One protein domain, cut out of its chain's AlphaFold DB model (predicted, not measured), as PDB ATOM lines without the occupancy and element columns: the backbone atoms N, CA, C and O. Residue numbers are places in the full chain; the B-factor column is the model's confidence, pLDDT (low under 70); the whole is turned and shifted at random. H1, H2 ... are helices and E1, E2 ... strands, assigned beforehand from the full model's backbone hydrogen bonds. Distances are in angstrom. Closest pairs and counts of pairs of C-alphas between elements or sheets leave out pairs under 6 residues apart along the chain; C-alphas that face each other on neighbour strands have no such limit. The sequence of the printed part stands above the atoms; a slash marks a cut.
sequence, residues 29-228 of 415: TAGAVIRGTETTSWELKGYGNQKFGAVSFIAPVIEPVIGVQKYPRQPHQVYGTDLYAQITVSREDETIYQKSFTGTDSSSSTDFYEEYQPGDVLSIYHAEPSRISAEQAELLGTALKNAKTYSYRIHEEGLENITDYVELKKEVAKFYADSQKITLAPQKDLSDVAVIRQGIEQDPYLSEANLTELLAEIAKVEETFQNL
ATOM      1  N   THR A  29      42.463  20.011  12.817       59.31
ATOM      2  CA  THR A  29      41.271  19.441  12.163       59.31
ATOM      3  C   THR A  29      41.543  18.017  11.676       59.31
ATOM      4  O   THR A  29      40.736  17.448  10.948       59.31
ATOM      5  N   ALA A  30      42.691  17.446  12.052       69.56
ATOM      6  CA  ALA A  30      43.160  16.143  11.623       69.56
ATOM      7  C   ALA A  30      42.190  15.053  12.092       69.56
ATOM      8  O   ALA A  30      42.024  14.824  13.290       69.56
ATOM      9  N   GLY A  31      41.496  14.418  11.147       71.81
ATOM     10  CA  GLY A  31      40.433  13.458  11.457       71.81
ATOM     11  C   GLY A  31      39.206  14.056  12.157       71.81
ATOM     12  O   GLY A  31      38.352  13.307  12.630       71.81
ATOM     13  N   ALA A  32      39.101  15.385  12.260       81.62
ATOM     14  CA  ALA A  32      37.951  16.020  12.879       81.62
ATOM     15  C   ALA A  32      36.731  15.876  11.965       81.62
ATOM     16  O   ALA A  32      36.766  16.245  10.790       81.62
ATOM     17  N   VAL A  33      35.632  15.376  12.530       81.38
ATOM     18  CA  VAL A  33      34.345  15.372  11.840       81.38
ATOM     19  C   VAL A  33      33.768  16.778  11.911       81.38
ATOM     20  O   VAL A  33      33.365  17.260  12.974       81.38
ATOM     21  N   ILE A  34      33.728  17.428  10.759       82.19
ATOM     22  CA  ILE A  34      33.046  18.692  10.542       82.19
ATOM     23  C   ILE A  34      31.548  18.406  10.603       82.19
ATOM     24  O   ILE A  34      30.966  17.841   9.675       82.19
ATOM     25  N   ARG A  35      30.944  18.728  11.751       81.12
ATOM     26  CA  ARG A  35      29.540  18.422  12.034       81.12
ATOM     27  C   ARG A  35      28.625  19.269  11.156       81.12
ATOM     28  O   ARG A  35      28.682  20.498  11.196       81.12
ATOM     29  N   GLY A  36      27.739  18.608  10.421       64.75
ATOM     30  CA  GLY A  36      26.660  19.266   9.699       64.75
ATOM     31  C   GLY A  36      25.509  19.532  10.659       64.75
ATOM     32  O   GLY A  36      24.677  18.659  10.860       64.75
ATOM     33  N   THR A  37      25.455  20.710  11.285       65.50
ATOM     34  CA  THR A  37      24.288  21.099  12.103       65.50
ATOM     35  C   THR A  37      23.101  21.559  11.253       65.50
ATOM     36  O   THR A  37      21.988  21.620  11.765       65.50
ATOM     37  N   GLU A  38      23.335  21.868   9.972       75.94
ATOM     38  CA  GLU A  38      22.317  22.179   8.958       75.94
ATOM     39  C   GLU A  38      22.776  21.679   7.575       75.94
ATOM     40  O   GLU A  38      22.549  20.532   7.205       75.94
ATOM     41  N   THR A  39      23.467  22.533   6.816       85.75
ATOM     42  CA  THR A  39      23.994  22.263   5.477       85.75
ATOM     43  C   THR A  39      25.457  22.680   5.434       85.75
ATOM     44  O   THR A  39      25.825  23.723   5.959       85.75
ATOM     45  N   THR A  40      26.294  21.864   4.805       92.31
ATOM     46  CA  THR A  40      27.675  22.207   4.462       92.31
ATOM     47  C   THR A  40      27.760  22.461   2.968       92.31
ATOM     48  O   THR A  40      27.245  21.662   2.186       92.31
ATOM     49  N   SER A  41      28.384  23.564   2.550       94.94
ATOM     50  CA  SER A  41      28.360  23.969   1.142       94.94
ATOM     51  C   SER A  41      29.714  24.367   0.546       94.94
ATOM     52  O   SER A  41      30.606  24.889   1.219       94.94
ATOM     53  N   TRP A  42      29.836  24.145  -0.766       97.69
ATOM     54  CA  TRP A  42      30.939  24.593  -1.614       97.69
ATOM     55  C   TRP A  42      30.407  25.396  -2.794       97.69
ATOM     56  O   TRP A  42      29.394  25.057  -3.408       97.69
ATOM     57  N   GLU A  43      31.140  26.434  -3.174       97.88
ATOM     58  CA  GLU A  43      30.935  27.175  -4.410       97.88
ATOM     59  C   GLU A  43      32.006  26.812  -5.430       97.88
ATOM     60  O   GLU A  43      33.201  26.841  -5.133       97.88
ATOM     61  N   LEU A  44      31.564  26.552  -6.659       98.12
ATOM     62  CA  LEU A  44      32.433  26.292  -7.797       98.12
ATOM     63  C   LEU A  44      32.460  27.541  -8.683       98.12
ATOM     64  O   LEU A  44      31.411  28.004  -9.165       98.12
ATOM     65  N   LYS A  45      33.650  28.117  -8.874       98.06
ATOM     66  CA  LYS A  45      33.849  29.371  -9.610       98.06
ATOM     67  C   LYS A  45      34.620  29.126 -10.901       98.06
ATOM     68  O   LYS A  45      35.569  28.359 -10.960       98.06
ATOM     69  N   GLY A  46      34.184  29.812 -11.944       96.50
ATOM     70  CA  GLY A  46      34.750  29.769 -13.279       96.50
ATOM     71  C   GLY A  46      35.629  30.981 -13.558       96.50
ATOM     72  O   GLY A  46      36.054  31.696 -12.643       96.50
ATOM     73  N   TYR A  47      35.826  31.265 -14.842       94.12
ATOM     74  CA  TYR A  47      36.465  32.466 -15.362       94.12
ATOM     75  C   TYR A  47      35.941  33.735 -14.672       94.12
ATOM     76  O   TYR A  47      34.741  33.913 -14.450       94.12
ATOM     77  N   GLY A  48      36.861  34.624 -14.290       94.06
ATOM     78  CA  GLY A  48      36.531  35.848 -13.553       94.06
ATOM     79  C   GLY A  48      35.968  35.614 -12.145       94.06
ATOM     80  O   GLY A  48      35.301  36.496 -11.615       94.06
ATOM     81  N   ASN A  49      36.206  34.438 -11.551       95.38
ATOM     82  CA  ASN A  49      35.694  34.009 -10.240       95.38
ATOM     83  C   ASN A  49      34.163  33.972 -10.159       95.38
ATOM     84  O   ASN A  49      33.574  34.105  -9.086       95.38
ATOM     85  N   GLN A  50      33.504  33.789 -11.300       95.12
ATOM     86  CA  GLN A  50      32.054  33.782 -11.368       95.12
ATOM     87  C   GLN A  50      31.515  32.412 -10.980       95.12
ATOM     88  O   GLN A  50      31.940  31.397 -11.525       95.12
ATOM     89  N   LYS A  51      30.548  32.384 -10.064       96.69
ATOM     90  CA  LYS A  51      29.888  31.151  -9.634       96.69
ATOM     91  C   LYS A  51      29.185  30.488 -10.822       96.69
ATOM     92  O   LYS A  51      28.321  31.103 -11.451       96.69
ATOM     93  N   PHE A  52      29.555  29.247 -11.124       97.56
ATOM     94  CA  PHE A  52      28.878  28.423 -12.133       97.56
ATOM     95  C   PHE A  52      28.203  27.203 -11.512       97.56
ATOM     96  O   PHE A  52      27.273  26.679 -12.114       97.56
ATOM     97  N   GLY A  53      28.591  26.798 -10.300       97.69
ATOM     98  CA  GLY A  53      27.930  25.718  -9.581       97.69
ATOM     99  C   GLY A  53      28.053  25.827  -8.065       97.69
ATOM    100  O   GLY A  53      28.745  26.704  -7.539       97.69
ATOM    101  N   ALA A  54      27.342  24.947  -7.373       98.00
ATOM    102  CA  ALA A  54      27.425  24.765  -5.933       98.00
ATOM    103  C   ALA A  54      27.208  23.293  -5.573       98.00
ATOM    104  O   ALA A  54      26.472  22.586  -6.262       98.00
ATOM    105  N   VAL A  55      27.836  22.862  -4.486       98.19
ATOM    106  CA  VAL A  55      27.628  21.549  -3.870       98.19
ATOM    107  C   VAL A  55      27.126  21.787  -2.454       98.19
ATOM    108  O   VAL A  55      27.607  22.695  -1.777       98.19
ATOM    109  N   SER A  56      26.155  21.000  -2.018       96.62
ATOM    110  CA  SER A  56      25.597  21.029  -0.667       96.62
ATOM    111  C   SER A  56      25.538  19.614  -0.115       96.62
ATOM    112  O   SER A  56      25.254  18.677  -0.858       96.62
ATOM    113  N   PHE A  57      25.813  19.476   1.171       96.44
ATOM    114  CA  PHE A  57      25.785  18.229   1.918       96.44
ATOM    115  C   PHE A  57      24.964  18.436   3.192       96.44
ATOM    116  O   PHE A  57      25.148  19.438   3.886       96.44
ATOM    117  N   ILE A  58      24.085  17.490   3.500       93.75
ATOM    118  CA  ILE A  58      23.315  17.431   4.747       93.75
ATOM    119  C   ILE A  58      23.707  16.134   5.457       93.75
ATOM    120  O   ILE A  58      23.834  15.112   4.811       93.75
ATOM    121  N   ALA A  59      23.970  16.140   6.762       91.88
ATOM    122  CA  ALA A  59      24.464  14.930   7.427       91.88
ATOM    123  C   ALA A  59      23.416  13.790   7.435       91.88
ATOM    124  O   ALA A  59      22.233  14.085   7.631       91.88
ATOM    125  N   PRO A  60      23.820  12.501   7.341       91.25
ATOM    126  CA  PRO A  60      22.905  11.354   7.389       91.25
ATOM    127  C   PRO A  60      21.931  11.349   8.574       91.25
ATOM    128  O   PRO A  60      20.787  10.929   8.425       91.25
ATOM    129  N   VAL A  61      22.368  11.820   9.749       91.50
ATOM    130  CA  VAL A  61      21.527  11.917  10.958       91.50
ATOM    131  C   VAL A  61      20.378  12.928  10.825       91.50
ATOM    132  O   VAL A  61      19.386  12.826  11.545       91.50
ATOM    133  N   ILE A  62      20.510  13.905   9.924       88.81
ATOM    134  CA  ILE A  62      19.469  14.884   9.593       88.81
ATOM    135  C   ILE A  62      18.670  14.365   8.397       88.81
ATOM    136  O   ILE A  62      17.485  14.063   8.529       88.81
ATOM    137  N   GLU A  63      19.330  14.272   7.243       89.81
ATOM    138  CA  GLU A  63      18.783  13.783   5.982       89.81
ATOM    139  C   GLU A  63      19.953  13.487   5.026       89.81
ATOM    140  O   GLU A  63      20.791  14.366   4.817       89.81
ATOM    141  N   PRO A  64      20.052  12.287   4.430       91.50
ATOM    142  CA  PRO A  64      21.181  11.937   3.586       91.50
ATOM    143  C   PRO A  64      21.024  12.557   2.190       91.50
ATOM    144  O   PRO A  64      20.786  11.847   1.230       91.50
ATOM    145  N   VAL A  65      21.177  13.878   2.039       95.00
ATOM    146  CA  VAL A  65      21.106  14.564   0.732       95.00
ATOM    147  C   VAL A  65      22.445  15.198   0.346       95.00
ATOM    148  O   VAL A  65      23.050  15.934   1.128       95.00
ATOM    149  N   ILE A  66      22.897  14.941  -0.886       97.44
ATOM    150  CA  ILE A  66      23.946  15.705  -1.571       97.44
ATOM    151  C   ILE A  66      23.300  16.432  -2.747       97.44
ATOM    152  O   ILE A  66      22.868  15.812  -3.718       97.44
ATOM    153  N   GLY A  67      23.227  17.757  -2.660       97.50
ATOM    154  CA  GLY A  67      22.701  18.608  -3.723       97.50
ATOM    155  C   GLY A  67      23.819  19.147  -4.608       97.50
ATOM    156  O   GLY A  67      24.763  19.758  -4.103       97.50
ATOM    157  N   VAL A  68      23.699  18.989  -5.926       98.19
ATOM    158  CA  VAL A  68      24.622  19.560  -6.914       98.19
ATOM    159  C   VAL A  68      23.862  20.512  -7.833       98.19
ATOM    160  O   VAL A  68      23.015  20.116  -8.632       98.19
ATOM    161  N   GLN A  69      24.191  21.799  -7.740       97.88
ATOM    162  CA  GLN A  69      23.591  22.859  -8.537       97.88
ATOM    163  C   GLN A  69      24.554  23.317  -9.630       97.88
ATOM    164  O   GLN A  69      25.691  23.699  -9.363       97.88
ATOM    165  N   LYS A  70      24.049  23.391 -10.856       97.38
ATOM    166  CA  LYS A  70      24.684  24.040 -12.000       97.38
ATOM    167  C   LYS A  70      23.859  25.257 -12.413       97.38
ATOM    168  O   LYS A  70      22.662  25.150 -12.685       97.38
ATOM    169  N   TYR A  71      24.493  26.422 -12.465       96.56
ATOM    170  CA  TYR A  71      23.899  27.670 -12.949       96.56
ATOM    171  C   TYR A  71      24.138  27.825 -14.456       96.56
ATOM    172  O   TYR A  71      25.151  27.311 -14.943       96.56
ATOM    173  N   PRO A  72      23.276  28.560 -15.194       94.38
ATOM    174  CA  PRO A  72      23.373  28.748 -16.646       94.38
ATOM    175  C   PRO A  72      24.518  29.701 -17.026       94.38
ATOM    176  O   PRO A  72      24.333  30.798 -17.556       94.38
ATOM    177  N   ARG A  73      25.735  29.301 -16.674       94.06
ATOM    178  CA  ARG A  73      26.977  30.025 -16.886       94.06
ATOM    179  C   ARG A  73      28.064  29.025 -17.241       94.06
ATOM    180  O   ARG A  73      28.221  28.023 -16.545       94.06
ATOM    181  N   GLN A  74      28.790  29.312 -18.316       94.50
ATOM    182  CA  GLN A  74      29.941  28.507 -18.707       94.50
ATOM    183  C   GLN A  74      31.068  28.656 -17.670       94.50
ATOM    184  O   GLN A  74      31.320  29.790 -17.245       94.50
ATOM    185  N   PRO A  75      31.748  27.568 -17.265       95.75
ATOM    186  CA  PRO A  75      32.831  27.660 -16.299       95.75
ATOM    187  C   PRO A  75      34.042  28.420 -16.842       95.75
ATOM    188  O   PRO A  75      34.361  29.492 -16.340       95.75
ATOM    189  N   HIS A  76      34.704  27.932 -17.892       96.06
ATOM    190  CA  HIS A  76      35.902  28.567 -18.432       96.06
ATOM    191  C   HIS A  76      36.147  28.162 -19.893       96.06
ATOM    192  O   HIS A  76      36.541  27.036 -20.185       96.06
ATOM    193  N   GLN A  77      36.002  29.113 -20.823       93.94
ATOM    194  CA  GLN A  77      36.004  28.850 -22.271       93.94
ATOM    195  C   GLN A  77      37.262  28.134 -22.786       93.94
ATOM    196  O   GLN A  77      37.152  27.283 -23.662       93.94
ATOM    197  N   VAL A  78      38.442  28.459 -22.241       95.75
ATOM    198  CA  VAL A  78      39.725  27.843 -22.648       95.75
ATOM    199  C   VAL A  78      39.738  26.324 -22.461       95.75
ATOM    200  O   VAL A  78      40.391  25.639 -23.234       95.75
ATOM    201  N   TYR A  79      38.981  25.795 -21.494       94.81
ATOM    202  CA  TYR A  79      38.903  24.354 -21.252       94.81
ATOM    203  C   TYR A  79      37.995  23.630 -22.253       94.81
ATOM    204  O   TYR A  79      37.938  22.411 -22.231       94.81
ATOM    205  N   GLY A  80      37.267  24.329 -23.132       95.38
ATOM    206  CA  GLY A  80      36.472  23.676 -24.173       95.38
ATOM    207  C   GLY A  80      35.546  22.588 -23.614       95.38
ATOM    208  O   GLY A  80      34.749  22.831 -22.708       95.38
ATOM    209  N   THR A  81      35.665  21.380 -24.162       95.94
ATOM    210  CA  THR A  81      34.933  20.183 -23.719       95.94
ATOM    211  C   THR A  81      35.644  19.393 -22.618       95.94
ATOM    212  O   THR A  81      35.124  18.359 -22.204       95.94
ATOM    213  N   ASP A  82      36.801  19.850 -22.144       97.06
ATOM    214  CA  ASP A  82      37.565  19.175 -21.098       97.06
ATOM    215  C   ASP A  82      36.845  19.269 -19.752       97.06
ATOM    216  O   ASP A  82      36.078  20.205 -19.484       97.06
ATOM    217  N   LEU A  83      37.106  18.283 -18.892       97.56
ATOM    218  CA  LEU A  83      36.545  18.219 -17.550       97.56
ATOM    219  C   LEU A  83      37.025  19.412 -16.716       97.56
ATOM    220  O   LEU A  83      38.218  19.564 -16.451       97.56
ATOM    221  N   TYR A  84      36.079  20.225 -16.259       97.75
ATOM    222  CA  TYR A  84      36.357  21.410 -15.459       97.75
ATOM    223  C   TYR A  84      36.064  21.199 -13.974       97.75
ATOM    224  O   TYR A  84      36.848  21.615 -13.125       97.75
ATOM    225  N   ALA A  85      34.962  20.524 -13.653       98.06
ATOM    226  CA  ALA A  85      34.644  20.122 -12.290       98.06
ATOM    227  C   ALA A  85      33.896  18.789 -12.281       98.06
ATOM    228  O   ALA A  85      33.184  18.465 -13.234       98.06
ATOM    229  N   GLN A  86      34.061  18.020 -11.208       98.25
ATOM    230  CA  GLN A  86      33.381  16.743 -11.028       98.25
ATOM    231  C   GLN A  86      33.043  16.522  -9.561       98.25
ATOM    232  O   GLN A  86      33.868  16.785  -8.692       98.25
ATOM    233  N   ILE A  87      31.839  16.031  -9.297       98.50
ATOM    234  CA  ILE A  87      31.418  15.557  -7.986       98.50
ATOM    235  C   ILE A  87      31.221  14.056  -8.111       98.50
ATOM    236  O   ILE A  87      30.499  13.614  -9.006       98.50
ATOM    237  N   THR A  88      31.839  13.286  -7.226       98.44
ATOM    238  CA  THR A  88      31.612  11.846  -7.122       98.44
ATOM    239  C   THR A  88      31.260  11.457  -5.699       98.44
ATOM    240  O   THR A  88      31.722  12.078  -4.744       98.44
ATOM    241  N   VAL A  89      30.457  10.406  -5.565       98.44
ATOM    242  CA  VAL A  89      30.376   9.627  -4.329       98.44
ATOM    243  C   VAL A  89      30.828   8.221  -4.668       98.44
ATOM    244  O   VAL A  89      30.353   7.650  -5.654       98.44
ATOM    245  N   SER A  90      31.755   7.683  -3.886       97.75
ATOM    246  CA  SER A  90      32.215   6.307  -4.021       97.75
ATOM    247  C   SER A  90      31.950   5.502  -2.760       97.75
ATOM    248  O   SER A  90      32.048   6.012  -1.643       97.75
ATOM    249  N   ARG A  91      31.645   4.225  -2.956       96.81
ATOM    250  CA  ARG A  91      31.542   3.219  -1.907       96.81
ATOM    251  C   ARG A  91      32.605   2.182  -2.180       96.81
ATOM    252  O   ARG A  91      32.590   1.561  -3.239       96.81
ATOM    253  N   GLU A  92      33.532   2.041  -1.240       91.31
ATOM    254  CA  GLU A  92      34.761   1.280  -1.479       91.31
ATOM    255  C   GLU A  92      35.456   1.817  -2.750       91.31
ATOM    256  O   GLU A  92      35.753   3.014  -2.814       91.31
ATOM    257  N   ASP A  93      35.652   0.974  -3.765       87.62
ATOM    258  CA  ASP A  93      36.287   1.334  -5.037       87.62
ATOM    259  C   ASP A  93      35.279   1.655  -6.166       87.62
ATOM    260  O   ASP A  93      35.681   1.925  -7.301       87.62
ATOM    261  N   GLU A  94      33.968   1.630  -5.893       95.62
ATOM    262  CA  GLU A  94      32.920   1.862  -6.895       95.62
ATOM    263  C   GLU A  94      32.353   3.285  -6.818       95.62
ATOM    264  O   GLU A  94      31.896   3.740  -5.769       95.62
ATOM    265  N   THR A  95      32.325   3.992  -7.951       97.31
ATOM    266  CA  THR A  95      31.631   5.283  -8.075       97.31
ATOM    267  C   THR A  95      30.124   5.056  -8.196       97.31
ATOM    268  O   THR A  95      29.644   4.627  -9.243       97.31
ATOM    269  N   ILE A  96      29.378   5.403  -7.147       97.12
ATOM    270  CA  ILE A  96      27.915   5.230  -7.058       97.12
ATOM    271  C   ILE A  96      27.132   6.486  -7.466       97.12
ATOM    272  O   ILE A  96      25.954   6.408  -7.807       97.12
ATOM    273  N   TYR A  97      27.790   7.646  -7.487       98.25
ATOM    274  CA  TYR A  97      27.245   8.891  -8.022       98.25
ATOM    275  C   TYR A  97      28.334   9.670  -8.749       98.25
ATOM    276  O   TYR A  97      29.471   9.741  -8.281       98.25
ATOM    277  N   GLN A  98      27.984  10.292  -9.875       97.94
ATOM    278  CA  GLN A  98      28.890  11.164 -10.610       97.94
ATOM    279  C   GLN A  98      28.140  12.291 -11.318       97.94
ATOM    280  O   GLN A  98      27.231  12.055 -12.115       97.94
ATOM    281  N   LYS A  99      28.621  13.520 -11.127       97.94
ATOM    282  CA  LYS A  99      28.223  14.695 -11.900       97.94
ATOM    283  C   LYS A  99      29.450  15.403 -12.449       97.94
ATOM    284  O   LYS A  99      30.325  15.788 -11.683       97.94
ATOM    285  N   SER A 100      29.498  15.604 -13.762       97.38
ATOM    286  CA  SER A 100      30.629  16.243 -14.445       97.38
ATOM    287  C   SER A 100      30.202  17.531 -15.140       97.38
ATOM    288  O   SER A 100      29.125  17.592 -15.729       97.38
ATOM    289  N   PHE A 101      31.088  18.526 -15.133       97.00
ATOM    290  CA  PHE A 101      30.926  19.801 -15.825       97.00
ATOM    291  C   PHE A 101      32.133  20.056 -16.725       97.00
ATOM    292  O   PHE A 101      33.275  19.958 -16.269       97.00
ATOM    293  N   THR A 102      31.895  20.397 -17.991       97.50
ATOM    294  CA  THR A 102      32.956  20.763 -18.943       97.50
ATOM    295  C   THR A 102      33.181  22.273 -18.978       97.50
ATOM    296  O   THR A 102      32.324  23.049 -18.550       97.50
ATOM    297  N   GLY A 103      34.321  22.719 -19.509       96.19
ATOM    298  CA  GLY A 103      34.691  24.141 -19.571       96.19
ATOM    299  C   GLY A 103      33.667  25.060 -20.251       96.19
ATOM    300  O   GLY A 103      33.537  26.230 -19.879       96.19
ATOM    301  N   THR A 104      32.911  24.543 -21.219       95.69
ATOM    302  CA  THR A 104      31.892  25.281 -21.983       95.69
ATOM    303  C   THR A 104      30.454  24.943 -21.596       95.69
ATOM    304  O   THR A 104      29.526  25.443 -22.234       95.69
ATOM    305  N   ASP A 105      30.233  24.149 -20.544       93.81
ATOM    306  CA  ASP A 105      28.888  23.784 -20.102       93.81
ATOM    307  C   ASP A 105      28.107  25.011 -19.600       93.81
ATOM    308  O   ASP A 105      28.307  25.505 -18.493       93.81
ATOM    309  N   SER A 106      27.170  25.507 -20.405       93.69
ATOM    310  CA  SER A 106      26.292  26.633 -20.073       93.69
ATOM    311  C   SER A 106      24.901  26.206 -19.596       93.69
ATOM    312  O   SER A 106      24.044  27.066 -19.386       93.69
ATOM    313  N   SER A 107      24.672  24.905 -19.392       94.06
ATOM    314  CA  SER A 107      23.388  24.383 -18.923       94.06
ATOM    315  C   SER A 107      23.080  24.833 -17.493       94.06
ATOM    316  O   SER A 107      23.970  25.249 -16.746       94.06
ATOM    317  N   SER A 108      21.807  24.740 -17.110       95.62
ATOM    318  CA  SER A 108      21.359  24.810 -15.721       95.62
ATOM    319  C   SER A 108      20.771  23.469 -15.316       95.62
ATOM    320  O   SER A 108      19.937  22.926 -16.041       95.62
ATOM    321  N   SER A 109      21.156  22.956 -14.156       96.19
ATOM    322  CA  SER A 109      20.554  21.752 -13.586       96.19
ATOM    323  C   SER A 109      20.652  21.772 -12.067       96.19
ATOM    324  O   SER A 109      21.531  22.422 -11.503       96.19
ATOM    325  N   THR A 110      19.737  21.065 -11.423       96.56
ATOM    326  CA  THR A 110      19.799  20.744 -10.000       96.56
ATOM    327  C   THR A 110      19.677  19.240  -9.899       96.56
ATOM    328  O   THR A 110      18.837  18.647 -10.577       96.56
ATOM    329  N   ASP A 111      20.546  18.640  -9.108       95.94
ATOM    330  CA  ASP A 111      20.626  17.205  -8.907       95.94
ATOM    331  C   ASP A 111      20.678  16.928  -7.409       95.94
ATOM    332  O   ASP A 111      21.307  17.693  -6.673       95.94
ATOM    333  N   PHE A 112      20.014  15.868  -6.968       95.88
ATOM    334  CA  PHE A 112      19.987  15.444  -5.573       95.88
ATOM    335  C   PHE A 112      20.325  13.963  -5.521       95.88
ATOM    336  O   PHE A 112      19.721  13.160  -6.230       95.88
ATOM    337  N   TYR A 113      21.307  13.617  -4.700       96.12
ATOM    338  CA  TYR A 113      21.703  12.241  -4.460       96.12
ATOM    339  C   TYR A 113      21.418  11.862  -3.010       96.12
ATOM    340  O   TYR A 113      21.912  12.526  -2.098       96.12
ATOM    341  N   GLU A 114      20.618  10.809  -2.825       94.75
ATOM    342  CA  GLU A 114      20.021  10.448  -1.531       94.75
ATOM    343  C   GLU A 114      20.459   9.072  -0.987       94.75
ATOM    344  O   GLU A 114      20.082   8.677   0.112       94.75
ATOM    345  N   GLU A 115      21.252   8.309  -1.750       92.25
ATOM    346  CA  GLU A 115      21.558   6.894  -1.454       92.25
ATOM    347  C   GLU A 115      22.918   6.664  -0.764       92.25
ATOM    348  O   GLU A 115      23.360   5.518  -0.600       92.25
ATOM    349  N   TYR A 116      23.615   7.733  -0.371       93.94
ATOM    350  CA  TYR A 116      24.895   7.598   0.322       93.94
ATOM    351  C   TYR A 116      24.709   7.212   1.792       93.94
ATOM    352  O   TYR A 116      23.666   7.437   2.406       93.94
ATOM    353  N   GLN A 117      25.761   6.651   2.376       94.12
ATOM    354  CA  GLN A 117      25.774   6.183   3.758       94.12
ATOM    355  C   GLN A 117      27.102   6.526   4.455       94.12
ATOM    356  O   GLN A 117      28.089   6.840   3.781       94.12
ATOM    357  N   PRO A 118      27.165   6.453   5.799       96.12
ATOM    358  CA  PRO A 118      28.430   6.552   6.517       96.12
ATOM    359  C   PRO A 118      29.473   5.568   5.967       96.12
ATOM    360  O   PRO A 118      29.176   4.395   5.739       96.12
ATOM    361  N   GLY A 119      30.694   6.052   5.757       95.75
ATOM    362  CA  GLY A 119      31.797   5.320   5.135       95.75
ATOM    363  C   GLY A 119      31.996   5.611   3.646       95.75
ATOM    364  O   GLY A 119      33.120   5.455   3.168       95.75
ATOM    365  N   ASP A 120      30.970   6.086   2.931       97.94
ATOM    366  CA  ASP A 120      31.122   6.535   1.542       97.94
ATOM    367  C   ASP A 120      32.054   7.763   1.468       97.94
ATOM    368  O   ASP A 120      32.223   8.513   2.438       97.94
ATOM    369  N   VAL A 121      32.671   7.980   0.305       98.00
ATOM    370  CA  VAL A 121      33.599   9.092   0.066       98.00
ATOM    371  C   VAL A 121      33.011  10.059  -0.954       98.00
ATOM    372  O   VAL A 121      32.865   9.726  -2.128       98.00
ATOM    373  N   LEU A 122      32.725  11.285  -0.518       98.25
ATOM    374  CA  LEU A 122      32.386  12.409  -1.391       98.25
ATOM    375  C   LEU A 122      33.680  13.043  -1.904       98.25
ATOM    376  O   LEU A 122      34.514  13.455  -1.104       98.25
ATOM    377  N   SER A 123      33.845  13.176  -3.217       98.19
ATOM    378  CA  SER A 123      34.971  13.901  -3.812       98.19
ATOM    379  C   SER A 123      34.503  15.032  -4.718       98.19
ATOM    380  O   SER A 123      33.568  14.875  -5.502       98.19
ATOM    381  N   ILE A 124      35.179  16.175  -4.624       98.44
ATOM    382  CA  ILE A 124      34.924  17.368  -5.432       98.44
ATOM    383  C   ILE A 124      36.218  17.739  -6.154       98.44
ATOM    384  O   ILE A 124      37.145  18.281  -5.554       98.44
ATOM    385  N   TYR A 125      36.272  17.447  -7.449       98.25
ATOM    386  CA  TYR A 125      37.344  17.856  -8.351       98.25
ATOM    387  C   TYR A 125      37.053  19.225  -8.970       98.25
ATOM    388  O   TYR A 125      35.938  19.495  -9.429       98.25
ATOM    389  N   HIS A 126      38.088  20.056  -9.059       97.62
ATOM    390  CA  HIS A 126      38.091  21.321  -9.775       97.62
ATOM    391  C   HIS A 126      39.422  21.513 -10.518       97.62
ATOM    392  O   HIS A 126      40.499  21.480  -9.922       97.62
ATOM    393  N   ALA A 127      39.364  21.764 -11.829       96.81
ATOM    394  CA  ALA A 127      40.553  21.921 -12.671       96.81
ATOM    395  C   ALA A 127      41.429  23.116 -12.250       96.81
ATOM    396  O   ALA A 127      42.654  23.071 -12.394       96.81
ATOM    397  N   GLU A 128      40.798  24.156 -11.697       94.94
ATOM    398  CA  GLU A 128      41.442  25.341 -11.123       94.94
ATOM    399  C   GLU A 128      41.246  25.363  -9.593       94.94
ATOM    400  O   GLU A 128      40.241  25.899  -9.121       94.94
ATOM    401  N   PRO A 129      42.162  24.795  -8.792       90.00
ATOM    402  CA  PRO A 129      41.948  24.567  -7.358       90.00
ATOM    403  C   PRO A 129      41.806  25.852  -6.526       90.00
ATOM    404  O   PRO A 129      41.250  25.825  -5.436       90.00
ATOM    405  N   SER A 130      42.243  27.003  -7.042       92.62
ATOM    406  CA  SER A 130      42.038  28.313  -6.406       92.62
ATOM    407  C   SER A 130      40.616  28.871  -6.563       92.62
ATOM    408  O   SER A 130      40.307  29.922  -6.001       92.62
ATOM    409  N   ARG A 131      39.750  28.205  -7.343       95.81
ATOM    410  CA  ARG A 131      38.385  28.657  -7.657       95.81
ATOM    411  C   ARG A 131      37.279  27.814  -7.012       95.81
ATOM    412  O   ARG A 131      36.112  27.961  -7.371       95.81
ATOM    413  N   ILE A 132      37.617  26.978  -6.037       96.06
ATOM    414  CA  ILE A 132      36.643  26.406  -5.106       96.06
ATOM    415  C   ILE A 132      36.683  27.195  -3.796       96.06
ATOM    416  O   ILE A 132      37.747  27.603  -3.335       96.06
ATOM    417  N   SER A 133      35.524  27.444  -3.197       95.56
ATOM    418  CA  SER A 133      35.438  27.962  -1.829       95.56
ATOM    419  C   SER A 133      34.424  27.155  -1.045       95.56
ATOM    420  O   SER A 133      33.380  26.815  -1.592       95.56
ATOM    421  N   ALA A 134      34.715  26.879   0.216       93.94
ATOM    422  CA  ALA A 134      33.809  26.194   1.120       93.94
ATOM    423  C   ALA A 134      33.294  27.166   2.185       93.94
ATOM    424  O   ALA A 134      33.945  28.167   2.489       93.94
ATOM    425  N   GLU A 135      32.128  26.864   2.738       90.44
ATOM    426  CA  GLU A 135      31.533  27.617   3.844       90.44
ATOM    427  C   GLU A 135      32.404  27.595   5.105       90.44
ATOM    428  O   GLU A 135      32.497  28.592   5.817       90.44
ATOM    429  N   GLN A 136      33.085  26.472   5.337       88.25
ATOM    430  CA  GLN A 136      34.036  26.280   6.426       88.25
ATOM    431  C   GLN A 136      35.426  26.048   5.837       88.25
ATOM    432  O   GLN A 136      35.597  25.231   4.929       88.25
ATOM    433  N   ALA A 137      36.425  26.787   6.320       86.38
ATOM    434  CA  ALA A 137      37.772  26.769   5.750       86.38
ATOM    435  C   ALA A 137      38.454  25.398   5.908       86.38
ATOM    436  O   ALA A 137      39.253  24.997   5.065       86.38
ATOM    437  N   GLU A 138      38.090  24.665   6.957       88.06
ATOM    438  CA  GLU A 138      38.582  23.339   7.326       88.06
ATOM    439  C   GLU A 138      38.297  22.283   6.244       88.06
ATOM    440  O   GLU A 138      39.076  21.346   6.059       88.06
ATOM    441  N   LEU A 139      37.230  22.468   5.460       91.19
ATOM    442  CA  LEU A 139      36.882  21.585   4.341       91.19
ATOM    443  C   LEU A 139      37.906  21.659   3.206       91.19
ATOM    444  O   LEU A 139      38.072  20.701   2.466       91.19
ATOM    445  N   LEU A 140      38.616  22.780   3.075       93.06
ATOM    446  CA  LEU A 140      39.686  22.946   2.089       93.06
ATOM    447  C   LEU A 140      41.082  22.862   2.732       93.06
ATOM    448  O   LEU A 140      42.074  23.267   2.124       93.06
ATOM    449  N   GLY A 141      41.168  22.355   3.968       91.44
ATOM    450  CA  GLY A 141      42.430  22.068   4.644       91.44
ATOM    451  C   GLY A 141      43.214  20.980   3.908       91.44
ATOM    452  O   GLY A 141      42.665  19.921   3.616       91.44
ATOM    453  N   THR A 142      44.469  21.274   3.570       93.12
ATOM    454  CA  THR A 142      45.390  20.346   2.894       93.12
ATOM    455  C   THR A 142      46.833  20.838   3.015       93.12
ATOM    456  O   THR A 142      47.085  22.052   2.929       93.12
ATOM    457  N   ALA A 143      47.789  19.927   3.183       93.38
ATOM    458  CA  ALA A 143      49.222  20.187   3.124       93.38
ATOM    459  C   ALA A 143      49.757  20.223   1.686       93.38
ATOM    460  O   ALA A 143      50.883  20.662   1.449       93.38
ATOM    461  N   LEU A 144      48.951  19.812   0.710       92.19
ATOM    462  CA  LEU A 144      49.358  19.654  -0.678       92.19
ATOM    463  C   LEU A 144      49.271  20.987  -1.430       92.19
ATOM    464  O   LEU A 144      48.336  21.781  -1.264       92.19
ATOM    465  N   LYS A 145      50.243  21.255  -2.303       89.31
ATOM    466  CA  LYS A 145      50.171  22.373  -3.249       89.31
ATOM    467  C   LYS A 145      49.227  21.998  -4.388       89.31
ATOM    468  O   LYS A 145      49.364  20.956  -5.016       89.31
ATOM    469  N   ASN A 146      48.291  22.899  -4.691       86.62
ATOM    470  CA  ASN A 146      47.376  22.787  -5.833       86.62
ATOM    471  C   ASN A 146      46.499  21.516  -5.849       86.62
ATOM    472  O   ASN A 146      46.181  21.024  -6.932       86.62
ATOM    473  N   ALA A 147      46.077  21.009  -4.682       92.19
ATOM    474  CA  ALA A 147      45.120  19.904  -4.587       92.19
ATOM    475  C   ALA A 147      43.868  20.194  -5.433       92.19
ATOM    476  O   ALA A 147      43.117  21.129  -5.152       92.19
ATOM    477  N   LYS A 148      43.675  19.416  -6.504       94.88
ATOM    478  CA  LYS A 148      42.551  19.593  -7.441       94.88
ATOM    479  C   LYS A 148      41.284  18.889  -6.990       94.88
ATOM    480  O   LYS A 148      40.202  19.300  -7.394       94.88
ATOM    481  N   THR A 149      41.418  17.844  -6.187       96.75
ATOM    482  CA  THR A 149      40.300  17.069  -5.660       96.75
ATOM    483  C   THR A 149      40.317  17.175  -4.152       96.75
ATOM    484  O   THR A 149      41.350  16.912  -3.548       96.75
ATOM    485  N   TYR A 150      39.183  17.542  -3.565       97.31
ATOM    486  CA  TYR A 150      38.966  17.451  -2.126       97.31
ATOM    487  C   TYR A 150      38.067  16.257  -1.842       97.31
ATOM    488  O   TYR A 150      37.009  16.138  -2.465       97.31
ATOM    489  N   SER A 151      38.486  15.387  -0.930       97.31
ATOM    490  CA  SER A 151      37.805  14.132  -0.613       97.31
ATOM    491  C   SER A 151      37.408  14.091   0.855       97.31
ATOM    492  O   SER A 151      38.198  14.423   1.738       97.31
ATOM    493  N   TYR A 152      36.184  13.646   1.114       96.94
ATOM    494  CA  TYR A 152      35.582  13.628   2.437       96.94
ATOM    495  C   TYR A 152      34.989  12.256   2.727       96.94
ATOM    496  O   TYR A 152      34.172  11.762   1.950       96.94
ATOM    497  N   ARG A 153      35.359  11.661   3.861       96.56
ATOM    498  CA  ARG A 153      34.686  10.473   4.381       96.56
ATOM    499  C   ARG A 153      33.409  10.910   5.080       96.56
ATOM    500  O   ARG A 153      33.445  11.765   5.967       96.56
ATOM    501  N   ILE A 154      32.293  10.324   4.676       96.25
ATOM    502  CA  ILE A 154      30.989  10.616   5.259       96.25
ATOM    503  C   ILE A 154      30.867   9.879   6.594       96.25
ATOM    504  O   ILE A 154      31.075   8.670   6.672       96.25
ATOM    505  N   HIS A 155      30.512  10.610   7.644       94.44
ATOM    506  CA  HIS A 155      30.161  10.095   8.968       94.44
ATOM    507  C   HIS A 155      28.684  10.390   9.253       94.44
ATOM    508  O   HIS A 155      28.069  11.202   8.566       94.44
ATOM    509  N   GLU A 156      28.101   9.765  10.281       92.69
ATOM    510  CA  GLU A 156      26.678   9.963  10.626       92.69
ATOM    511  C   GLU A 156      26.309  11.441  10.845       92.69
ATOM    512  O   GLU A 156      25.257  11.895  10.400       92.69
ATOM    513  N   GLU A 157      27.192  12.196  11.505       91.25
ATOM    514  CA  GLU A 157      26.958  13.592  11.896       91.25
ATOM    515  C   GLU A 157      27.642  14.619  10.976       91.25
ATOM    516  O   GLU A 157      27.528  15.823  11.217       91.25
ATOM    517  N   GLY A 158      28.393  14.199   9.952       93.00
ATOM    518  CA  GLY A 158      29.189  15.151   9.178       93.00
ATOM    519  C   GLY A 158      30.240  14.546   8.257       93.00
ATOM    520  O   GLY A 158      30.109  13.420   7.786       93.00
ATOM    521  N   LEU A 159      31.293  15.322   8.003       94.19
ATOM    522  CA  LEU A 159      32.359  14.986   7.061       94.19
ATOM    523  C   LEU A 159      33.727  15.008   7.731       94.19
ATOM    524  O   LEU A 159      34.064  15.950   8.439       94.19
ATOM    525  N   GLU A 160      34.546  14.007   7.446       93.94
ATOM    526  CA  GLU A 160      35.978  14.021   7.738       93.94
ATOM    527  C   GLU A 160      36.720  14.352   6.441       93.94
ATOM    528  O   GLU A 160      36.597  13.621   5.458       93.94
ATOM    529  N   ASN A 161      37.490  15.439   6.414       94.75
ATOM    530  CA  ASN A 161      38.361  15.734   5.276       94.75
ATOM    531  C   ASN A 161      39.516  14.716   5.243       94.75
ATOM    532  O   ASN A 161      40.331  14.664   6.160       94.75
ATOM    533  N   ILE A 162      39.566  13.912   4.182       96.12
ATOM    534  CA  ILE A 162      40.579  12.872   3.942       96.12
ATOM    535  C   ILE A 162      41.360  13.128   2.647       96.12
ATOM    536  O   ILE A 162      41.947  12.200   2.091       96.12
ATOM    537  N   THR A 163      41.350  14.369   2.153       95.88
ATOM    538  CA  THR A 163      41.994  14.772   0.892       95.88
ATOM    539  C   THR A 163      43.444  14.301   0.835       95.88
ATOM    540  O   THR A 163      43.821  13.569  -0.079       95.88
ATOM    541  N   ASP A 164      44.226  14.636   1.860       95.69
ATOM    542  CA  ASP A 164      45.659  14.346   1.875       95.69
ATOM    543  C   ASP A 164      45.922  12.846   1.987       95.69
ATOM    544  O   ASP A 164      46.763  12.313   1.270       95.69
ATOM    545  N   TYR A 165      45.128  12.129   2.788       95.94
ATOM    546  CA  TYR A 165      45.211  10.673   2.877       95.94
ATOM    547  C   TYR A 165      44.972  10.001   1.520       95.94
ATOM    548  O   TYR A 165      45.748   9.132   1.123       95.94
ATOM    549  N   VAL A 166      43.925  10.403   0.794       94.88
ATOM    550  CA  VAL A 166      43.577   9.811  -0.507       94.88
ATOM    551  C   VAL A 166      44.660  10.088  -1.546       94.88
ATOM    552  O   VAL A 166      45.061   9.173  -2.266       94.88
ATOM    553  N   GLU A 167      45.149  11.325  -1.633       94.56
ATOM    554  CA  GLU A 167      46.188  11.687  -2.600       94.56
ATOM    555  C   GLU A 167      47.538  11.044  -2.249       94.56
ATOM    556  O   GLU A 167      48.175  10.452  -3.119       94.56
ATOM    557  N   LEU A 168      47.940  11.035  -0.974       95.50
ATOM    558  CA  LEU A 168      49.173  10.372  -0.543       95.50
ATOM    559  C   LEU A 168      49.106   8.862  -0.754       95.50
ATOM    560  O   LEU A 168      50.071   8.279  -1.241       95.50
ATOM    561  N   LYS A 169      47.963   8.217  -0.490       94.44
ATOM    562  CA  LYS A 169      47.784   6.784  -0.761       94.44
ATOM    563  C   LYS A 169      47.969   6.451  -2.244       94.44
ATOM    564  O   LYS A 169      48.571   5.425  -2.566       94.44
ATOM    565  N   LYS A 170      47.519   7.326  -3.155       92.50
ATOM    566  CA  LYS A 170      47.786   7.187  -4.597       92.50
ATOM    567  C   LYS A 170      49.279   7.299  -4.902       92.50
ATOM    568  O   LYS A 170      49.779   6.488  -5.675       92.50
ATOM    569  N   GLU A 171      50.002   8.234  -4.286       92.94
ATOM    570  CA  GLU A 171      51.458   8.339  -4.475       92.94
ATOM    571  C   GLU A 171      52.210   7.130  -3.940       92.94
ATOM    572  O   GLU A 171      53.092   6.618  -4.627       92.94
ATOM    573  N   VAL A 172      51.833   6.618  -2.765       94.75
ATOM    574  CA  VAL A 172      52.443   5.397  -2.226       94.75
ATOM    575  C   VAL A 172      52.220   4.218  -3.181       94.75
ATOM    576  O   VAL A 172      53.131   3.426  -3.423       94.75
ATOM    577  N   ALA A 173      51.040   4.119  -3.799       93.00
ATOM    578  CA  ALA A 173      50.758   3.074  -4.780       93.00
ATOM    579  C   ALA A 173      51.633   3.174  -6.047       93.00
ATOM    580  O   ALA A 173      51.971   2.139  -6.621       93.00
ATOM    581  N   LYS A 174      52.064   4.379  -6.456       93.19
ATOM    582  CA  LYS A 174      52.939   4.582  -7.631       93.19
ATOM    583  C   LYS A 174      54.348   4.011  -7.462       93.19
ATOM    584  O   LYS A 174      55.067   3.920  -8.453       93.19
ATOM    585  N   PHE A 175      54.757   3.615  -6.254       93.69
ATOM    586  CA  PHE A 175      56.020   2.893  -6.061       93.69
ATOM    587  C   PHE A 175      55.990   1.472  -6.618       93.69
ATOM    588  O   PHE A 175      57.048   0.859  -6.754       93.69
ATOM    589  N   TYR A 176      54.814   0.962  -6.982       92.62
ATOM    590  CA  TYR A 176      54.648  -0.368  -7.543       92.62
ATOM    591  C   TYR A 176      54.137  -0.308  -8.983       92.62
ATOM    592  O   TYR A 176      53.270   0.490  -9.331       92.62
ATOM    593  N   ALA A 177      54.676  -1.181  -9.832       89.88
ATOM    594  CA  ALA A 177      54.233  -1.366 -11.212       89.88
ATOM    595  C   ALA A 177      53.022  -2.308 -11.325       89.88
ATOM    596  O   ALA A 177      52.403  -2.395 -12.385       89.88
ATOM    597  N   ASP A 178      52.702  -3.036 -10.255       87.56
ATOM    598  CA  ASP A 178      51.598  -3.984 -10.201       87.56
ATOM    599  C   ASP A 178      50.733  -3.784  -8.954       87.56
ATOM    600  O   ASP A 178      51.183  -3.305  -7.913       87.56
ATOM    601  N   SER A 179      49.469  -4.191  -9.063       85.06
ATOM    602  CA  SER A 179      48.488  -4.087  -7.980       85.06
ATOM    603  C   SER A 179      48.755  -5.039  -6.813       85.06
ATOM    604  O   SER A 179      48.214  -4.831  -5.730       85.06
ATOM    605  N   GLN A 180      49.584  -6.070  -7.009       85.50
ATOM    606  CA  GLN A 180      49.991  -6.993  -5.947       85.50
ATOM    607  C   GLN A 180      51.121  -6.416  -5.083       85.50
ATOM    608  O   GLN A 180      51.461  -7.020  -4.067       85.50
ATOM    609  N   LYS A 181      51.661  -5.242  -5.450       86.75
ATOM    610  CA  LYS A 181      52.760  -4.553  -4.768       86.75
ATOM    611  C   LYS A 181      54.032  -5.413  -4.684       86.75
ATOM    612  O   LYS A 181      54.704  -5.433  -3.659       86.75
ATOM    613  N   ILE A 182      54.355  -6.142  -5.758       80.81
ATOM    614  CA  ILE A 182      55.538  -7.027  -5.820       80.81
ATOM    615  C   ILE A 182      56.692  -6.369  -6.587       80.81
ATOM    616  O   ILE A 182      57.853  -6.444  -6.187       80.81
ATOM    617  N   THR A 183      56.382  -5.737  -7.712       85.69
ATOM    618  CA  THR A 183      57.347  -5.145  -8.640       85.69
ATOM    619  C   THR A 183      57.403  -3.651  -8.399       85.69
ATOM    620  O   THR A 183      56.388  -2.967  -8.509       85.69
ATOM    621  N   LEU A 184      58.595  -3.128  -8.117       90.94
ATOM    622  CA  LEU A 184      58.794  -1.687  -8.001       90.94
ATOM    623  C   LEU A 184      58.619  -1.002  -9.357       90.94
ATOM    624  O   LEU A 184      59.008  -1.535 -10.401       90.94
ATOM    625  N   ALA A 185      58.051   0.197  -9.328       90.94
ATOM    626  CA  ALA A 185      57.913   1.034 -10.504       90.94
ATOM    627  C   ALA A 185      59.290   1.376 -11.110       90.94
ATOM    628  O   ALA A 185      60.296   1.483 -10.393       90.94
ATOM    629  N   PRO A 186      59.377   1.521 -12.444       86.25
ATOM    630  CA  PRO A 186      60.595   2.001 -13.085       86.25
ATOM    631  C   PRO A 186      60.941   3.402 -12.572       86.25
ATOM    632  O   PRO A 186      60.039   4.186 -12.274       86.25
ATOM    633  N   GLN A 187      62.238   3.702 -12.468       82.38
ATOM    634  CA  GLN A 187      62.742   5.046 -12.132       82.38
ATOM    635  C   GLN A 187      62.279   5.616 -10.784       82.38
ATOM    636  O   GLN A 187      62.395   6.814 -10.556       82.38
ATOM    637  N   LYS A 188      61.761   4.772  -9.886       86.00
ATOM    638  CA  LYS A 188      61.516   5.134  -8.490       86.00
ATOM    639  C   LYS A 188      62.634   4.628  -7.605       86.00
ATOM    640  O   LYS A 188      63.002   3.459  -7.696       86.00
ATOM    641  N   ASP A 189      63.133   5.468  -6.715       85.75
ATOM    642  CA  ASP A 189      64.156   5.080  -5.751       85.75
ATOM    643  C   ASP A 189      63.797   5.465  -4.310       85.75
ATOM    644  O   ASP A 189      62.715   5.965  -4.010       85.75
ATOM    645  N   LEU A 190      64.708   5.179  -3.381       85.88
ATOM    646  CA  LEU A 190      64.515   5.477  -1.963       85.88
ATOM    647  C   LEU A 190      64.495   6.982  -1.651       85.88
ATOM    648  O   LEU A 190      63.978   7.364  -0.604       85.88
ATOM    649  N   SER A 191      65.025   7.841  -2.526       84.56
ATOM    650  CA  SER A 191      64.922   9.292  -2.356       84.56
ATOM    651  C   SER A 191      63.499   9.782  -2.627       84.56
ATOM    652  O   SER A 191      62.979  10.574  -1.842       84.56
ATOM    653  N   ASP A 192      62.818   9.226  -3.633       89.00
ATOM    654  CA  ASP A 192      61.387   9.468  -3.848       89.00
ATOM    655  C   ASP A 192      60.563   9.028  -2.627       89.00
ATOM    656  O   ASP A 192      59.672   9.747  -2.171       89.00
ATOM    657  N   VAL A 193      60.878   7.853  -2.065       91.81
ATOM    658  CA  VAL A 193      60.210   7.333  -0.858       91.81
ATOM    659  C   VAL A 193      60.406   8.283   0.323       91.81
ATOM    660  O   VAL A 193      59.447   8.577   1.038       91.81
ATOM    661  N   ALA A 194      61.621   8.806   0.508       90.81
ATOM    662  CA  ALA A 194      61.935   9.748   1.577       90.81
ATOM    663  C   ALA A 194      61.150  11.064   1.453       90.81
ATOM    664  O   ALA A 194      60.675  11.580   2.465       90.81
ATOM    665  N   VAL A 195      60.957  11.580   0.232       90.75
ATOM    666  CA  VAL A 195      60.141  12.783  -0.017       90.75
ATOM    667  C   VAL A 195      58.686  12.548   0.394       90.75
ATOM    668  O   VAL A 195      58.116  13.358   1.126       90.75
ATOM    669  N   ILE A 196      58.089  11.425  -0.018       93.62
ATOM    670  CA  ILE A 196      56.698  11.097   0.336       93.62
ATOM    671  C   ILE A 196      56.551  10.844   1.839       93.62
ATOM    672  O   ILE A 196      55.606  11.349   2.445       93.62
ATOM    673  N   ARG A 197      57.497  10.129   2.467       94.88
ATOM    674  CA  ARG A 197      57.528   9.958   3.927       94.88
ATOM    675  C   ARG A 197      57.526  11.301   4.640       94.88
ATOM    676  O   ARG A 197      56.718  11.494   5.539       94.88
ATOM    677  N   GLN A 198      58.430  12.200   4.262       92.19
ATOM    678  CA  GLN A 198      58.545  13.502   4.910       92.19
ATOM    679  C   GLN A 198      57.232  14.282   4.801       92.19
ATOM    680  O   GLN A 198      56.800  14.883   5.781       92.19
ATOM    681  N   GLY A 199      56.591  14.234   3.630       91.44
ATOM    682  CA  GLY A 199      55.264  14.801   3.423       91.44
ATOM    683  C   GLY A 199      54.231  14.239   4.397       91.44
ATOM    684  O   GLY A 199      53.576  15.012   5.082       91.44
ATOM    685  N   ILE A 200      54.152  12.909   4.522       94.00
ATOM    686  CA  ILE A 200      53.256  12.212   5.460       94.00
ATOM    687  C   ILE A 200      53.529  12.623   6.917       94.00
ATOM    688  O   ILE A 200      52.601  12.946   7.649       94.00
ATOM    689  N   GLU A 201      54.791  12.623   7.350       93.12
ATOM    690  CA  GLU A 201      55.179  12.921   8.739       93.12
ATOM    691  C   GLU A 201      54.902  14.372   9.151       93.12
ATOM    692  O   GLU A 201      54.706  14.654  10.334       93.12
ATOM    693  N   GLN A 202      54.918  15.297   8.191       90.12
ATOM    694  CA  GLN A 202      54.724  16.728   8.431       90.12
ATOM    695  C   GLN A 202      53.290  17.197   8.168       90.12
ATOM    696  O   GLN A 202      52.999  18.373   8.389       90.12
ATOM    697  N   ASP A 203      52.407  16.315   7.701       91.62
ATOM    698  CA  ASP A 203      51.043  16.661   7.323       91.62
ATOM    699  C   ASP A 203      50.133  16.832   8.559       91.62
ATOM    700  O   ASP A 203      49.830  15.856   9.252       91.62
ATOM    701  N   PRO A 204      49.648  18.056   8.856       91.25
ATOM    702  CA  PRO A 204      48.795  18.308  10.011       91.25
ATOM    703  C   PRO A 204      47.323  17.940   9.771       91.25
ATOM    704  O   PRO A 204      46.514  18.092  10.686       91.25
ATOM    705  N   TYR A 205      46.946  17.521   8.560       91.25
ATOM    706  CA  TYR A 205      45.576  17.172   8.188       91.25
ATOM    707  C   TYR A 205      45.323  15.658   8.223       91.25
ATOM    708  O   TYR A 205      44.167  15.230   8.177       91.25
ATOM    709  N   LEU A 206      46.365  14.836   8.385       93.12
ATOM    710  CA  LEU A 206      46.230  13.392   8.580       93.12
ATOM    711  C   LEU A 206      45.800  13.046  10.010       93.12
ATOM    712  O   LEU A 206      46.465  13.393  10.984       93.12
ATOM    713  N   SER A 207      44.712  12.284  10.142       91.31
ATOM    714  CA  SER A 207      44.360  11.650  11.417       91.31
ATOM    715  C   SER A 207      45.451  10.667  11.860       91.31
ATOM    716  O   SER A 207      46.163  10.105  11.029       91.31
ATOM    717  N   GLU A 208      45.553  10.396  13.166       91.62
ATOM    718  CA  GLU A 208      46.545   9.451  13.714       91.62
ATOM    719  C   GLU A 208      46.454   8.060  13.058       91.62
ATOM    720  O   GLU A 208      47.473   7.432  12.757       91.62
ATOM    721  N   ALA A 209      45.231   7.601  12.771       92.62
ATOM    722  CA  ALA A 209      44.989   6.337  12.086       92.62
ATOM    723  C   ALA A 209      45.502   6.359  10.634       92.62
ATOM    724  O   ALA A 209      46.235   5.453  10.235       92.62
ATOM    725  N   ASN A 210      45.172   7.406   9.866       95.00
ATOM    726  CA  ASN A 210      45.607   7.556   8.474       95.00
ATOM    727  C   ASN A 210      47.135   7.722   8.373       95.00
ATOM    728  O   ASN A 210      47.762   7.126   7.499       95.00
ATOM    729  N   LEU A 211      47.736   8.491   9.289       95.06
ATOM    730  CA  LEU A 211      49.185   8.658   9.409       95.06
ATOM    731  C   LEU A 211      49.872   7.306   9.630       95.06
ATOM    732  O   LEU A 211      50.797   6.944   8.906       95.06
ATOM    733  N   THR A 212      49.386   6.540  10.609       96.19
ATOM    734  CA  THR A 212      49.940   5.224  10.951       96.19
ATOM    735  C   THR A 212      49.830   4.247   9.780       96.19
ATOM    736  O   THR A 212      50.789   3.532   9.488       96.19
ATOM    737  N   GLU A 213      48.690   4.226   9.080       96.62
ATOM    738  CA  GLU A 213      48.491   3.377   7.899       96.62
ATOM    739  C   GLU A 213      49.480   3.731   6.778       96.62
ATOM    740  O   GLU A 213      50.172   2.848   6.271       96.62
ATOM    741  N   LEU A 214      49.595   5.016   6.425       97.38
ATOM    742  CA  LEU A 214      50.485   5.475   5.356       97.38
ATOM    743  C   LEU A 214      51.961   5.209   5.675       97.38
ATOM    744  O   LEU A 214      52.697   4.734   4.808       97.38
ATOM    745  N   LEU A 215      52.397   5.445   6.917       97.19
ATOM    746  CA  LEU A 215      53.768   5.137   7.337       97.19
ATOM    747  C   LEU A 215      54.061   3.633   7.292       97.19
ATOM    748  O   LEU A 215      55.158   3.238   6.896       97.19
ATOM    749  N   ALA A 216      53.086   2.787   7.636       96.94
ATOM    750  CA  ALA A 216      53.226   1.341   7.506       96.94
ATOM    751  C   ALA A 216      53.304   0.894   6.035       96.94
ATOM    752  O   ALA A 216      54.064  -0.022   5.715       96.94
ATOM    753  N   GLU A 217      52.555   1.524   5.123       95.69
ATOM    754  CA  GLU A 217      52.686   1.254   3.687       95.69
ATOM    755  C   GLU A 217      54.050   1.691   3.139       95.69
ATOM    756  O   GLU A 217      54.687   0.923   2.416       95.69
ATOM    757  N   ILE A 218      54.540   2.869   3.531       95.88
ATOM    758  CA  ILE A 218      55.880   3.350   3.172       95.88
ATOM    759  C   ILE A 218      56.970   2.411   3.697       95.88
ATOM    760  O   ILE A 218      57.889   2.071   2.956       95.88
ATOM    761  N   ALA A 219      56.863   1.930   4.938       94.75
ATOM    762  CA  ALA A 219      57.828   0.981   5.492       94.75
ATOM    763  C   ALA A 219      57.918  -0.311   4.656       94.75
ATOM    764  O   ALA A 219      59.010  -0.831   4.439       94.75
ATOM    765  N   LYS A 220      56.791  -0.794   4.110       93.75
ATOM    766  CA  LYS A 220      56.780  -1.945   3.188       93.75
ATOM    767  C   LYS A 220      57.457  -1.634   1.852       93.75
ATOM    768  O   LYS A 220      58.138  -2.502   1.301       93.75
ATOM    769  N   VAL A 221      57.287  -0.415   1.326       93.69
ATOM    770  CA  VAL A 221      58.007   0.034   0.121       93.69
ATOM    771  C   VAL A 221      59.509  -0.045   0.369       93.69
ATOM    772  O   VAL A 221      60.234  -0.655  -0.413       93.69
ATOM    773  N   GLU A 222      59.984   0.496   1.488       91.19
ATOM    774  CA  GLU A 222      61.406   0.448   1.830       91.19
ATOM    775  C   GLU A 222      61.935  -0.962   2.034       91.19
ATOM    776  O   GLU A 222      63.002  -1.286   1.520       91.19
ATOM    777  N   GLU A 223      61.195  -1.812   2.745       88.25
ATOM    778  CA  GLU A 223      61.556  -3.217   2.915       88.25
ATOM    779  C   GLU A 223      61.703  -3.914   1.554       88.25
ATOM    780  O   GLU A 223      62.659  -4.660   1.332       88.25
ATOM    781  N   THR A 224      60.813  -3.609   0.606       88.81
ATOM    782  CA  THR A 224      60.893  -4.120  -0.769       88.81
ATOM    783  C   THR A 224      62.172  -3.653  -1.465       88.81
ATOM    784  O   THR A 224      62.851  -4.463  -2.095       88.81
ATOM    785  N   PHE A 225      62.554  -2.379  -1.315       86.31
ATOM    786  CA  PHE A 225      63.835  -1.874  -1.820       86.31
ATOM    787  C   PHE A 225      65.038  -2.544  -1.143       86.31
ATOM    788  O   PHE A 225      66.036  -2.804  -1.811       86.31
ATOM    789  N   GLN A 226      64.993  -2.811   0.163       81.38
ATOM    790  CA  GLN A 226      66.109  -3.437   0.883       81.38
ATOM    791  C   GLN A 226      66.327  -4.897   0.461       81.38
ATOM    792  O   GLN A 226      67.466  -5.346   0.371       81.38
ATOM    793  N   ASN A 227      65.248  -5.612   0.140       80.69
ATOM    794  CA  ASN A 227      65.264  -7.043  -0.166       80.69
ATOM    795  C   ASN A 227      65.271  -7.355  -1.676       80.69
ATOM    796  O   ASN A 227      64.789  -8.410  -2.101       80.69
ATOM    797  N   LEU A 228      65.796  -6.452  -2.511       84.62
ATOM    798  CA  LEU A 228      65.829  -6.667  -3.958       84.62
ATOM    799  C   LEU A 228      66.725  -7.864  -4.345       84.62
ATOM    800  O   LEU A 228      67.801  -8.038  -3.774       84.62
TER     801      LEU A 228
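AT A GLANCE: This is residues 29 to 228 of the 415 residues of the protein "Enhancin family protein" of Lactobacillus equi DPC 6820 (UniProt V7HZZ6). Two lobes stand end to end along the longest axis: a sandwich, two sheets face to face over part of their area, and a bundle of three helices, H2, H3 and H4, side by side. H2 joins the lobes, with its residues 163 to 167 at E10, while H3 and H4 lie beyond, away from both sheets. The printed part has 200 residues, with nine strands, the short helix H1, two more strands and then H2, H3 and H4 along the chain. One sheet runs E1, E11, E10, E8, E5, E6, the other E7, E4, E3, E2, E9, both all antiparallel. The class is mixed, helices and strands; the whole is compact, with a radius of gyration of the C-alphas of 18.3 A and spans of 57 by 41 by 28 A.

IN THESE COORDINATES: Start in the six-stranded sheet. Find C-alpha 83 at (36.545, 18.219, -17.550); from there E5, residues 83 to 91, runs 22.2 A, and E6, residues 94 to 102, runs back over 22.4 A and bends by 69 degrees at residue 97. In the same sheet are E8, residues 121 to 126, E10, residues 149 to 155 and 19.1 A long, E11, residues 158 to 161, and E1, residues 33 to 35. For the five-stranded sheet, look at E2, residues 40 to 45, 17.0 A long, E3, residues 51 to 57, 17.8 A long, E4, residues 66 to 70, E7, residues 109 to 113, and E9, residues 132 to 134. H1 is residues 137 to 140. H2, residues 163 to 173, begins at (41.994, 14.772, 0.892) and is 15.7 A long; H3, residues 190 to 202, is 18.2 A long; H4, residues 208 to 226, runs 26.7 A to C-alpha 226 at (66.109, -3.437, 0.883).

HOW THE PARTS SIT: In the larger sheet, twisted, E1 and E6 are the edge strands. Look for N 87 and O 99, 2.8 A apart, in the hairpin of E5 and E6; for N 123 and O 88, 2.8 A, between E8 and E5; for N 150 and O 124, 2.9 A, between E10 and E8; for N 160 and O 153, 2.9 A, in the hairpin of E10 and E11; and for N 34 and O 159, 2.8 A, between E1 and E11. In the other sheet E2, E3 and E4 form a meander, each strand the antiparallel neighbour of the one before: N 42 and O 55 are 2.8 A apart, N 67 and O 56 are 2.9 A apart. Its edge strands are E7, with N 111 and O 68 at 2.9 A to E4, and E9, with N 43 and O 133 at 2.8 A to E2. The parts of the sheets that face each other are 9.4 A centre to centre. H1 only grazes both sheets. H2 is on the larger sheet, over none of its strands, at a height over the sheet of 8.4 A; the closest C-alphas of E10 and H2 are those of Ser 151 and Thr 163, 4.5 A apart. The bundle is up and down, each helix running against the one before. H3 touches H2 with residues 196 to 200 alone, closest at the C-alphas of Leu 168 and Ile 200, 7.5 A, at a shallow tilt of 18 degrees, opposite ways. H3 and H4, a helical hairpin, touch at Ile 200 and Leu 211, their closest C-alphas, 6.7 A apart. In H2, H3 and H4 every O i to N i+4 pair is within hydrogen-bond range; H1 is too short for one.

THE WHOLE: The C-alphas farthest apart, those of Pro 72 and Asn 227, are 57.5 A from each other. The printed part has no cut. The long links are E4 to E5, with 12 residues between, and H2 to H3, with 16. The mean pLDDT of the printed part is 92.7; residues 29 to 30 and 36 to 37 are under 70.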